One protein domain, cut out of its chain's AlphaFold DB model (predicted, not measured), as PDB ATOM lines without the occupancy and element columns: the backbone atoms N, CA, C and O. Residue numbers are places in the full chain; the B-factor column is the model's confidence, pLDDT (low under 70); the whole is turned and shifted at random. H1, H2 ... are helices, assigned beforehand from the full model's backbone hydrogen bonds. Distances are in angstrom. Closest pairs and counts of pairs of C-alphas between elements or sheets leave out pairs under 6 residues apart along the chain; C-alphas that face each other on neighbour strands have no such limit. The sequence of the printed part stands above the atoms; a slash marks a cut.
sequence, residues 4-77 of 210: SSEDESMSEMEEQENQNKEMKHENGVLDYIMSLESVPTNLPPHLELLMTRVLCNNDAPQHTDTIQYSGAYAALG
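AT A GLANCE: This is residues 4 to 77 of the 210 residues of the protein "DNA-directed RNA polymerases I and III subunit rpac1-like" of Arachis duranensis (UniProt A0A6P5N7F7). One long helix, H1, makes the length of this domain, with residues 4 to 29 sticking out free as an arm from a small, loose head. The head holds the far end of H1, the short helix H2 and a long stretch with no named element, residues 53 to 77, which has a short antiparallel pairing in it. The printed part has 74 residues with two named helices, H1 then H2, and no named strand; the class is all helix. The whole is extended, with a radius of gyration of the C-alphas of 17.7 A and spans of 58 by 24 by 23 A.

HOW THE PARTS SIT: The longest helix is H1, residues 5 to 34. H2, residues 45 to 52, is close to H1 but not clearly touching it, with 1 pair of C-alphas within 8 A. The closest C-alphas of the two are those of Met 34 and Pro 45, 7.4 A apart. The helices run the same way at a steep tilt of 60 degrees, and their centres are 22.7 A apart. In both H1 and H2 every O i to N i+4 pair is within hydrogen-bond range. Beyond H2, residues 55 to 56 pair with residues 61 to 62, antiparallel.

IN THESE COORDINATES: H1 begins at C-alpha 5 (186.383, 154.505, 209.534) and ends at C-alpha 34 (198.158, 183.861, 179.776), 43.4 A from first to last C-alpha. H2 measures 10.5 A from first to last C-alpha and ends at C-alpha 52 (208.406, 181.729, 179.094).

THE WHOLE: The two C-alphas farthest apart are those of Ser 4 and Ser 70, at 58.1 A. Without residues 4 to 29 the body spans 34 by 23 by 14 A. The printed part has no cut, and the link from H1 to H2, 10 residues, is short. The mean pLDDT of the printed part is 74.0; residues 4 to 27 and residue 38 are under 70.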
ATOM      1  N   SER A   4     186.881 153.925 213.709       47.72
ATOM      2  CA  SER A   4     188.133 154.119 212.959       47.72
ATOM      3  C   SER A   4     187.916 154.458 211.482       47.72
ATOM      4  O   SER A   4     188.842 154.915 210.836       47.72
ATOM      5  N   SER A   5     186.710 154.243 210.944       50.44
ATOM      6  CA  SER A   5     186.383 154.505 209.534       50.44
ATOM      7  C   SER A   5     185.889 155.932 209.266       50.44
ATOM      8  O   SER A   5     185.991 156.408 208.142       50.44
ATOM      9  N   GLU A   6     185.330 156.607 210.275       50.94
ATOM     10  CA  GLU A   6     184.818 157.980 210.136       50.94
ATOM     11  C   GLU A   6     185.957 159.013 210.193       50.94
ATOM     12  O   GLU A   6     185.964 159.947 209.391       50.94
ATOM     13  N   ASP A   7     186.967 158.790 211.041       50.22
ATOM     14  CA  ASP A   7     188.141 159.668 211.150       50.22
ATOM     15  C   ASP A   7     189.028 159.625 209.887       50.22
ATOM     16  O   ASP A   7     189.458 160.679 209.423       50.22
ATOM     17  N   GLU A   8     189.224 158.449 209.268       50.59
ATOM     18  CA  GLU A   8     189.939 158.328 207.978       50.59
ATOM     19  C   GLU A   8     189.182 159.036 206.835       50.59
ATOM     20  O   GLU A   8     189.787 159.723 206.012       50.59
ATOM     21  N   SER A   9     187.845 158.959 206.826       52.50
ATOM     22  CA  SER A   9     187.021 159.618 205.802       52.50
ATOM     23  C   SER A   9     187.029 161.148 205.900       52.50
ATOM     24  O   SER A   9     186.898 161.834 204.888       52.50
ATOM     25  N   MET A  10     187.205 161.692 207.108       52.56
ATOM     26  CA  MET A  10     187.236 163.134 207.345       52.56
ATOM     27  C   MET A  10     188.603 163.730 206.977       52.56
ATOM     28  O   MET A  10     188.647 164.811 206.393       52.56
ATOM     29  N   SER A  11     189.701 162.991 207.199       58.31
ATOM     30  CA  SER A  11     191.036 163.381 206.720       58.31
ATOM     31  C   SER A  11     191.163 163.360 205.194       58.31
ATOM     32  O   SER A  11     191.751 164.272 204.618       58.31
ATOM     33  N   GLU A  12     190.558 162.377 204.515       56.03
ATOM     34  CA  GLU A  12     190.573 162.305 203.046       56.03
ATOM     35  C   GLU A  12     189.763 163.440 202.395       56.03
ATOM     36  O   GLU A  12     190.144 163.950 201.338       56.03
ATOM     37  N   MET A  13     188.665 163.877 203.023       57.66
ATOM     38  CA  MET A  13     187.871 165.013 202.540       57.66
ATOM     39  C   MET A  13     188.602 166.351 202.712       57.66
ATOM     40  O   MET A  13     188.551 167.182 201.804       57.66
ATOM     41  N   GLU A  14     189.317 166.559 203.824       56.69
ATOM     42  CA  GLU A  14     190.124 167.769 204.043       56.69
ATOM     43  C   GLU A  14     191.335 167.843 203.094       56.69
ATOM     44  O   GLU A  14     191.637 168.918 202.566       56.69
ATOM     45  N   GLU A  15     191.986 166.713 202.794       52.62
ATOM     46  CA  GLU A  15     193.055 166.643 201.787       52.62
ATOM     47  C   GLU A  15     192.535 166.927 200.370       52.62
ATOM     48  O   GLU A  15     193.142 167.713 199.638       52.62
ATOM     49  N   GLN A  16     191.380 166.372 199.986       51.88
ATOM     50  CA  GLN A  16     190.749 166.649 198.689       51.88
ATOM     51  C   GLN A  16     190.277 168.104 198.559       51.88
ATOM     52  O   GLN A  16     190.319 168.681 197.469       51.88
ATOM     53  N   GLU A  17     189.820 168.727 199.646       54.34
ATOM     54  CA  GLU A  17     189.387 170.125 199.633       54.34
ATOM     55  C   GLU A  17     190.578 171.094 199.546       54.34
ATOM     56  O   GLU A  17     190.495 172.097 198.830       54.34
ATOM     57  N   ASN A  18     191.702 170.773 200.195       53.91
ATOM     58  CA  ASN A  18     192.952 171.525 200.057       53.91
ATOM     59  C   ASN A  18     193.554 171.381 198.653       53.91
ATOM     60  O   ASN A  18     193.851 172.400 198.032       53.91
ATOM     61  N   GLN A  19     193.602 170.167 198.093       51.38
ATOM     62  CA  GLN A  19     194.034 169.940 196.705       51.38
ATOM     63  C   GLN A  19     193.147 170.689 195.696       51.38
ATOM     64  O   GLN A  19     193.636 171.283 194.737       51.38
ATOM     65  N   ASN A  20     191.830 170.738 195.924       51.47
ATOM     66  CA  ASN A  20     190.910 171.492 195.067       51.47
ATOM     67  C   ASN A  20     191.051 173.019 195.210       51.47
ATOM     68  O   ASN A  20     190.796 173.747 194.245       51.47
ATOM     69  N   LYS A  21     191.425 173.528 196.392       53.56
ATOM     70  CA  LYS A  21     191.718 174.958 196.609       53.56
ATOM     71  C   LYS A  21     193.036 175.361 195.953       53.56
ATOM     72  O   LYS A  21     193.061 176.400 195.296       53.56
ATOM     73  N   GLU A  22     194.070 174.531 196.066       56.06
ATOM     74  CA  GLU A  22     195.346 174.710 195.365       56.06
ATOM     75  C   GLU A  22     195.138 174.705 193.849       56.06
ATOM     76  O   GLU A  22     195.486 175.686 193.197       56.06
ATOM     77  N   MET A  23     194.417 173.719 193.299       51.19
ATOM     78  CA  MET A  23     194.115 173.678 191.862       51.19
ATOM     79  C   MET A  23     193.296 174.884 191.375       51.19
ATOM     80  O   MET A  23     193.517 175.381 190.273       51.19
ATOM     81  N   LYS A  24     192.346 175.404 192.166       51.09
ATOM     82  CA  LYS A  24     191.600 176.624 191.793       51.09
ATOM     83  C   LYS A  24     192.471 177.878 191.824       51.09
ATOM     84  O   LYS A  24     192.292 178.746 190.972       51.09
ATOM     85  N   HIS A  25     193.371 177.984 192.798       58.25
ATOM     86  CA  HIS A  25     194.304 179.101 192.896       58.25
ATOM     87  C   HIS A  25     195.326 179.062 191.752       58.25
ATOM     88  O   HIS A  25     195.546 180.080 191.099       58.25
ATOM     89  N   GLU A  26     195.880 177.886 191.450       60.50
ATOM     90  CA  GLU A  26     196.769 177.671 190.308       60.50
ATOM     91  C   GLU A  26     196.085 178.033 188.989       60.50
ATOM     92  O   GLU A  26     196.620 178.849 188.245       60.50
ATOM     93  N   ASN A  27     194.864 177.551 188.738       62.00
ATOM     94  CA  ASN A  27     194.124 177.884 187.516       62.00
ATOM     95  C   ASN A  27     193.903 179.401 187.348       62.00
ATOM     96  O   ASN A  27     194.066 179.922 186.249       62.00
ATOM     97  N   GLY A  28     193.621 180.132 188.433       70.81
ATOM     98  CA  GLY A  28     193.486 181.593 188.383       70.81
ATOM     99  C   GLY A  28     194.798 182.332 188.086       70.81
ATOM    100  O   GLY A  28     194.796 183.344 187.383       70.81
ATOM    101  N   VAL A  29     195.929 181.824 188.585       71.88
ATOM    102  CA  VAL A  29     197.266 182.368 188.285       71.88
ATOM    103  C   VAL A  29     197.660 182.074 186.837       71.88
ATOM    104  O   VAL A  29     198.200 182.951 186.163       71.88
ATOM    105  N   LEU A  30     197.353 180.876 186.333       71.44
ATOM    106  CA  LEU A  30     197.600 180.502 184.941       71.44
ATOM    107  C   LEU A  30     196.809 181.379 183.965       71.44
ATOM    108  O   LEU A  30     197.389 181.897 183.009       71.44
ATOM    109  N   ASP A  31     195.525 181.610 184.240       73.06
ATOM    110  CA  ASP A  31     194.669 182.479 183.428       73.06
ATOM    111  C   ASP A  31     195.188 183.927 183.406       73.06
ATOM    112  O   ASP A  31     195.213 184.574 182.356       73.06
ATOM    113  N   TYR A  32     195.678 184.429 184.546       78.94
ATOM    114  CA  TYR A  32     196.318 185.742 184.619       78.94
ATOM    115  C   TYR A  32     197.603 185.807 183.785       78.94
ATOM    116  O   TYR A  32     197.773 186.742 183.001       78.94
ATOM    117  N   ILE A  33     198.496 184.819 183.900       76.88
ATOM    118  CA  ILE A  33     199.763 184.792 183.152       76.88
ATOM    119  C   ILE A  33     199.503 184.763 181.643       76.88
ATOM    120  O   ILE A  33     200.145 185.512 180.908       76.88
ATOM    121  N   MET A  34     198.538 183.961 181.191       75.56
ATOM    122  CA  MET A  34     198.158 183.861 179.776       75.56
ATOM    123  C   MET A  34     197.495 185.131 179.232       75.56
ATOM    124  O   MET A  34     197.469 185.335 178.022       75.56
ATOM    125  N   SER A  35     196.975 186.000 180.105       76.31
ATOM    126  CA  SER A  35     196.384 187.285 179.712       76.31
ATOM    127  C   SER A  35     197.413 188.400 179.471       76.31
ATOM    128  O   SER A  35     197.054 189.477 178.994       76.31
ATOM    129  N   LEU A  36     198.691 188.168 179.798       80.06
ATOM    130  CA  LEU A  36     199.751 189.161 179.636       80.06
ATOM    131  C   LEU A  36     200.160 189.296 178.165       80.06
ATOM    132  O   LEU A  36     200.518 188.321 177.515       80.06
ATOM    133  N   GLU A  37     200.258 190.536 177.681       71.25
ATOM    134  CA  GLU A  37     200.666 190.873 176.302       71.25
ATOM    135  C   GLU A  37     202.095 190.406 175.942       71.25
ATOM    136  O   GLU A  37     202.475 190.360 174.776       71.25
ATOM    137  N   SER A  38     202.893 190.020 176.944       68.50
ATOM    138  CA  SER A  38     204.248 189.480 176.762       68.50
ATOM    139  C   SER A  38     204.303 187.987 176.416       68.50
ATOM    140  O   SER A  38     205.396 187.487 176.154       68.50
ATOM    141  N   VAL A  39     203.177 187.266 176.450       71.75
ATOM    142  CA  VAL A  39     203.135 185.813 176.230       71.75
ATOM    143  C   VAL A  39     202.660 185.511 174.801       71.75
ATOM    144  O   VAL A  39     201.537 185.870 174.443       71.75
ATOM    145  N   PRO A  40     203.479 184.851 173.961       75.00
ATOM    146  CA  PRO A  40     203.031 184.352 172.665       75.00
ATOM    147  C   PRO A  40     201.944 183.282 172.847       75.00
ATOM    148  O   PRO A  40     202.101 182.367 173.638       75.00
ATOM    149  N   THR A  41     200.849 183.325 172.087       75.38
ATOM    150  CA  THR A  41     199.765 182.322 172.195       75.38
ATOM    151  C   THR A  41     199.876 181.205 171.148       75.38
ATOM    152  O   THR A  41     198.864 180.728 170.636       75.38
ATOM    153  N   ASN A  42     201.098 180.828 170.764       80.25
ATOM    154  CA  ASN A  42     201.332 179.896 169.652       80.25
ATOM    155  C   ASN A  42     201.314 178.422 170.084       80.25
ATOM    156  O   ASN A  42     201.067 177.550 169.249       80.25
ATOM    157  N   LEU A  43     201.564 178.131 171.365       83.38
ATOM    158  CA  LEU A  43     201.582 176.775 171.914       83.38
ATOM    159  C   LEU A  43     200.451 176.545 172.927       83.38
ATOM    160  O   LEU A  43     199.861 177.490 173.453       83.38
ATOM    161  N   PRO A  44     200.146 175.271 173.243       86.69
ATOM    162  CA  PRO A  44     199.305 174.930 174.382       86.69
ATOM    163  C   PRO A  44     199.806 175.583 175.686       86.69
ATOM    164  O   PRO A  44     201.021 175.622 175.907       86.69
ATOM    165  N   PRO A  45     198.904 175.990 176.604       84.88
ATOM    166  CA  PRO A  45     199.258 176.799 177.777       84.88
ATOM    167  C   PRO A  45     200.389 176.220 178.638       84.88
ATOM    168  O   PRO A  45     201.283 176.940 179.065       84.88
ATOM    169  N   HIS A  46     200.397 174.903 178.854       85.25
ATOM    170  CA  HIS A  46     201.421 174.241 179.667       85.25
ATOM    171  C   HIS A  46     202.832 174.307 179.051       85.25
ATOM    172  O   HIS A  46     203.810 174.398 179.787       85.25
ATOM    173  N   LEU A  47     202.953 174.280 177.717       86.88
ATOM    174  CA  LEU A  47     204.248 174.381 177.029       86.88
ATOM    175  C   LEU A  47     204.735 175.825 176.963       86.88
ATOM    176  O   LEU A  47     205.926 176.075 177.115       86.88
ATOM    177  N   GLU A  48     203.820 176.773 176.784       85.56
ATOM    178  CA  GLU A  48     204.174 178.188 176.764       85.56
ATOM    179  C   GLU A  48     204.689 178.649 178.140       85.56
ATOM    180  O   GLU A  48     205.680 179.372 178.225       85.56
ATOM    181  N   LEU A  49     204.095 178.160 179.237       87.00
ATOM    182  CA  LEU A  49     204.597 178.406 180.599       87.00
ATOM    183  C   LEU A  49     205.993 177.834 180.811       87.00
ATOM    184  O   LEU A  49     206.839 178.510 181.390       87.00
ATOM    185  N   LEU A  50     206.226 176.610 180.328       87.06
ATOM    186  CA  LEU A  50     207.530 175.954 180.393       87.06
ATOM    187  C   LEU A  50     208.611 176.772 179.674       87.06
ATOM    188  O   LEU A  50     209.744 176.820 180.137       87.06
ATOM    189  N   MET A  51     208.270 177.423 178.558       84.06
ATOM    190  CA  MET A  51     209.223 178.213 177.773       84.06
ATOM    191  C   MET A  51     209.440 179.636 178.298       84.06
ATOM    192  O   MET A  51     210.532 180.181 178.148       84.06
ATOM    193  N   THR A  52     208.407 180.273 178.854       86.31
ATOM    194  CA  THR A  52     208.406 181.729 179.094       86.31
ATOM    195  C   THR A  52     208.622 182.138 180.548       86.31
ATOM    196  O   THR A  52     208.907 183.315 180.808       86.31
ATOM    197  N   ARG A  53     208.439 181.226 181.513       88.06
ATOM    198  CA  ARG A  53     208.441 181.550 182.944       88.06
ATOM    199  C   ARG A  53     209.167 180.488 183.761       88.06
ATOM    200  O   ARG A  53     208.858 179.306 183.674       88.06
ATOM    201  N   VAL A  54     210.040 180.960 184.646       91.31
ATOM    202  CA  VAL A  54     210.585 180.166 185.750       91.31
ATOM    203  C   VAL A  54     209.592 180.235 186.907       91.31
ATOM    204  O   VAL A  54     209.229 181.331 187.341       91.31
ATOM    205  N   LEU A  55     209.135 179.084 187.399       89.94
ATOM    206  CA  LEU A  55     208.226 179.018 188.543       89.94
ATOM    207  C   LEU A  55     209.031 178.846 189.827       89.94
ATOM    208  O   LEU A  55     209.836 177.925 189.943       89.94
ATOM    209  N   CYS A  56     208.803 179.721 190.802       90.94
ATOM    210  CA  CYS A  56     209.438 179.649 192.114       90.94
ATOM    211  C   CYS A  56     208.470 179.011 193.115       90.94
ATOM    212  O   CYS A  56     207.716 179.720 193.782       90.94
ATOM    213  N   ASN A  57     208.489 177.681 193.206       90.94
ATOM    214  CA  ASN A  57     207.673 176.944 194.171       90.94
ATOM    215  C   ASN A  57     208.382 176.852 195.531       90.94
ATOM    216  O   ASN A  57     209.583 177.098 195.634       90.94
ATOM    217  N   ASN A  58     207.634 176.475 196.574       93.56
ATOM    218  CA  ASN A  58     208.171 176.318 197.931       93.56
ATOM    219  C   ASN A  58     209.246 175.216 198.019       93.56
ATOM    220  O   ASN A  58     210.199 175.346 198.781       93.56
ATOM    221  N   ASP A  59     209.111 174.158 197.213       93.38
ATOM    222  CA  ASP A  59     210.056 173.038 197.211       93.38
ATOM    223  C   ASP A  59     211.317 173.346 196.393       93.38
ATOM    224  O   ASP A  59     212.437 173.277 196.898       93.38
ATOM    225  N   ALA A  60     211.140 173.670 195.110       93.06
ATOM    226  CA  ALA A  60     212.230 173.969 194.191       93.06
ATOM    227  C   ALA A  60     211.750 174.815 193.000       93.06
ATOM    228  O   ALA A  60     210.590 174.699 192.590       93.06
ATOM    229  N   PRO A  61     212.641 175.620 192.392       93.50
ATOM    230  CA  PRO A  61     212.358 176.265 191.121       93.50
ATOM    231  C   PRO A  61     212.099 175.235 190.015       93.50
ATOM    232  O   PRO A  61     212.819 174.243 189.894       93.50
ATOM    233  N   GLN A  62     211.095 175.491 189.188       91.44
ATOM    234  CA  GLN A  62     210.769 174.704 188.001       91.44
ATOM    235  C   GLN A  62     210.980 175.550 186.739       91.44
ATOM    236  O   GLN A  62     210.981 176.779 186.797       91.44
ATOM    237  N   HIS A  63     211.143 174.882 185.592       91.25
ATOM    238  CA  HIS A  63     211.356 175.515 184.279       91.25
ATOM    239  C   HIS A  63     212.632 176.373 184.202       91.25
ATOM    240  O   HIS A  63     212.648 177.450 183.617       91.25
ATOM    241  N   THR A  64     213.720 175.913 184.818       90.50
ATOM    242  CA  THR A  64     215.002 176.636 184.836       90.50
ATOM    243  C   THR A  64     215.785 176.533 183.528       90.50
ATOM    244  O   THR A  64     216.698 177.321 183.293       90.50
ATOM    245  N   ASP A  65     215.453 175.550 182.692       89.12
ATOM    246  CA  ASP A  65     216.198 175.244 181.478       89.12
ATOM    247  C   ASP A  65     215.676 176.038 180.283       89.12
ATOM    248  O   ASP A  65     214.473 176.195 180.081       89.12
ATOM    249  N   THR A  66     216.593 176.502 179.437       86.62
ATOM    250  CA  THR A  66     216.238 177.237 178.219       86.62
ATOM    251  C   THR A  66     216.095 176.282 177.033       86.62
ATOM    252  O   THR A  66     217.075 175.720 176.541       86.62
ATOM    253  N   ILE A  67     214.866 176.099 176.542       84.12
ATOM    254  CA  ILE A  67     214.551 175.209 175.413       84.12
ATOM    255  C   ILE A  67     214.427 176.038 174.124       84.12
ATOM    256  O   ILE A  67     213.327 176.354 173.682       84.12
ATOM    257  N   GLN A  68     215.561 176.404 173.517       79.69
ATOM    258  CA  GLN A  68     215.601 177.265 172.316       79.69
ATOM    259  C   GLN A  68     216.311 176.648 171.098       79.69
ATOM    260  O   GLN A  68     216.686 177.345 170.159       79.69
ATOM    261  N   TYR A  69     216.510 175.328 171.066       85.44
ATOM    262  CA  TYR A  69     217.091 174.689 169.883       85.44
ATOM    263  C   TYR A  69     216.084 174.645 168.719       85.44
ATOM    264  O   TYR A  69     214.885 174.478 168.924       85.44
ATOM    265  N   SER A  70     216.571 174.729 167.476       85.56
ATOM    266  CA  SER A  70     215.729 174.877 166.271       85.56
ATOM    267  C   SER A  70     214.671 173.781 166.074       85.56
ATOM    268  O   SER A  70     213.653 174.037 165.442       85.56
ATOM    269  N   GLY A  71     214.910 172.566 166.573       87.19
ATOM    270  CA  GLY A  71     213.966 171.447 166.476       87.19
ATOM    271  C   GLY A  71     212.920 171.399 167.595       87.19
ATOM    272  O   GLY A  71     212.012 170.569 167.538       87.19
ATOM    273  N   ALA A  72     213.044 172.249 168.618       86.31
ATOM    274  CA  ALA A  72     212.113 172.275 169.735       86.31
ATOM    275  C   ALA A  72     210.732 172.682 169.228       86.31
ATOM    276  O   ALA A  72     210.597 173.704 168.561       86.31
ATOM    277  N   TYR A  73     209.715 171.875 169.540       86.31
ATOM    278  CA  TYR A  73     208.318 172.127 169.166       86.31
ATOM    279  C   TYR A  73     208.051 172.254 167.654       86.31
ATOM    280  O   TYR A  73     206.969 172.685 167.257       86.31
ATOM    281  N   ALA A  74     208.963 171.776 166.799       86.75
ATOM    282  CA  ALA A  74     208.772 171.777 165.346       86.75
ATOM    283  C   ALA A  74     207.515 170.991 164.914       86.75
ATOM    284  O   ALA A  74     206.839 171.367 163.960       86.75
ATOM    285  N   ALA A  75     207.147 169.940 165.659       87.06
ATOM    286  CA  ALA A  75     205.911 169.177 165.442       87.06
ATOM    287  C   ALA A  75     204.629 170.000 165.679       87.06
ATOM    288  O   ALA A  75     203.578 169.661 165.144       87.06
ATOM    289  N   LEU A  76     204.722 171.075 166.466       86.19
ATOM    290  CA  LEU A  76     203.639 172.022 166.739       86.19
ATOM    291  C   LEU A  76     203.699 173.252 165.817       86.19
ATOM    292  O   LEU A  76     202.901 174.167 165.970       86.19
ATOM    293  N   GLY A  77     204.625 173.273 164.849       84.31
ATOM    294  CA  GLY A  77     204.765 174.358 163.876       84.31
ATOM    295  C   GLY A  77     205.535 175.581 164.380       84.31
ATOM    296  O   GLY A  77     205.538 176.601 163.694       84.31
TER     297      GLY A  77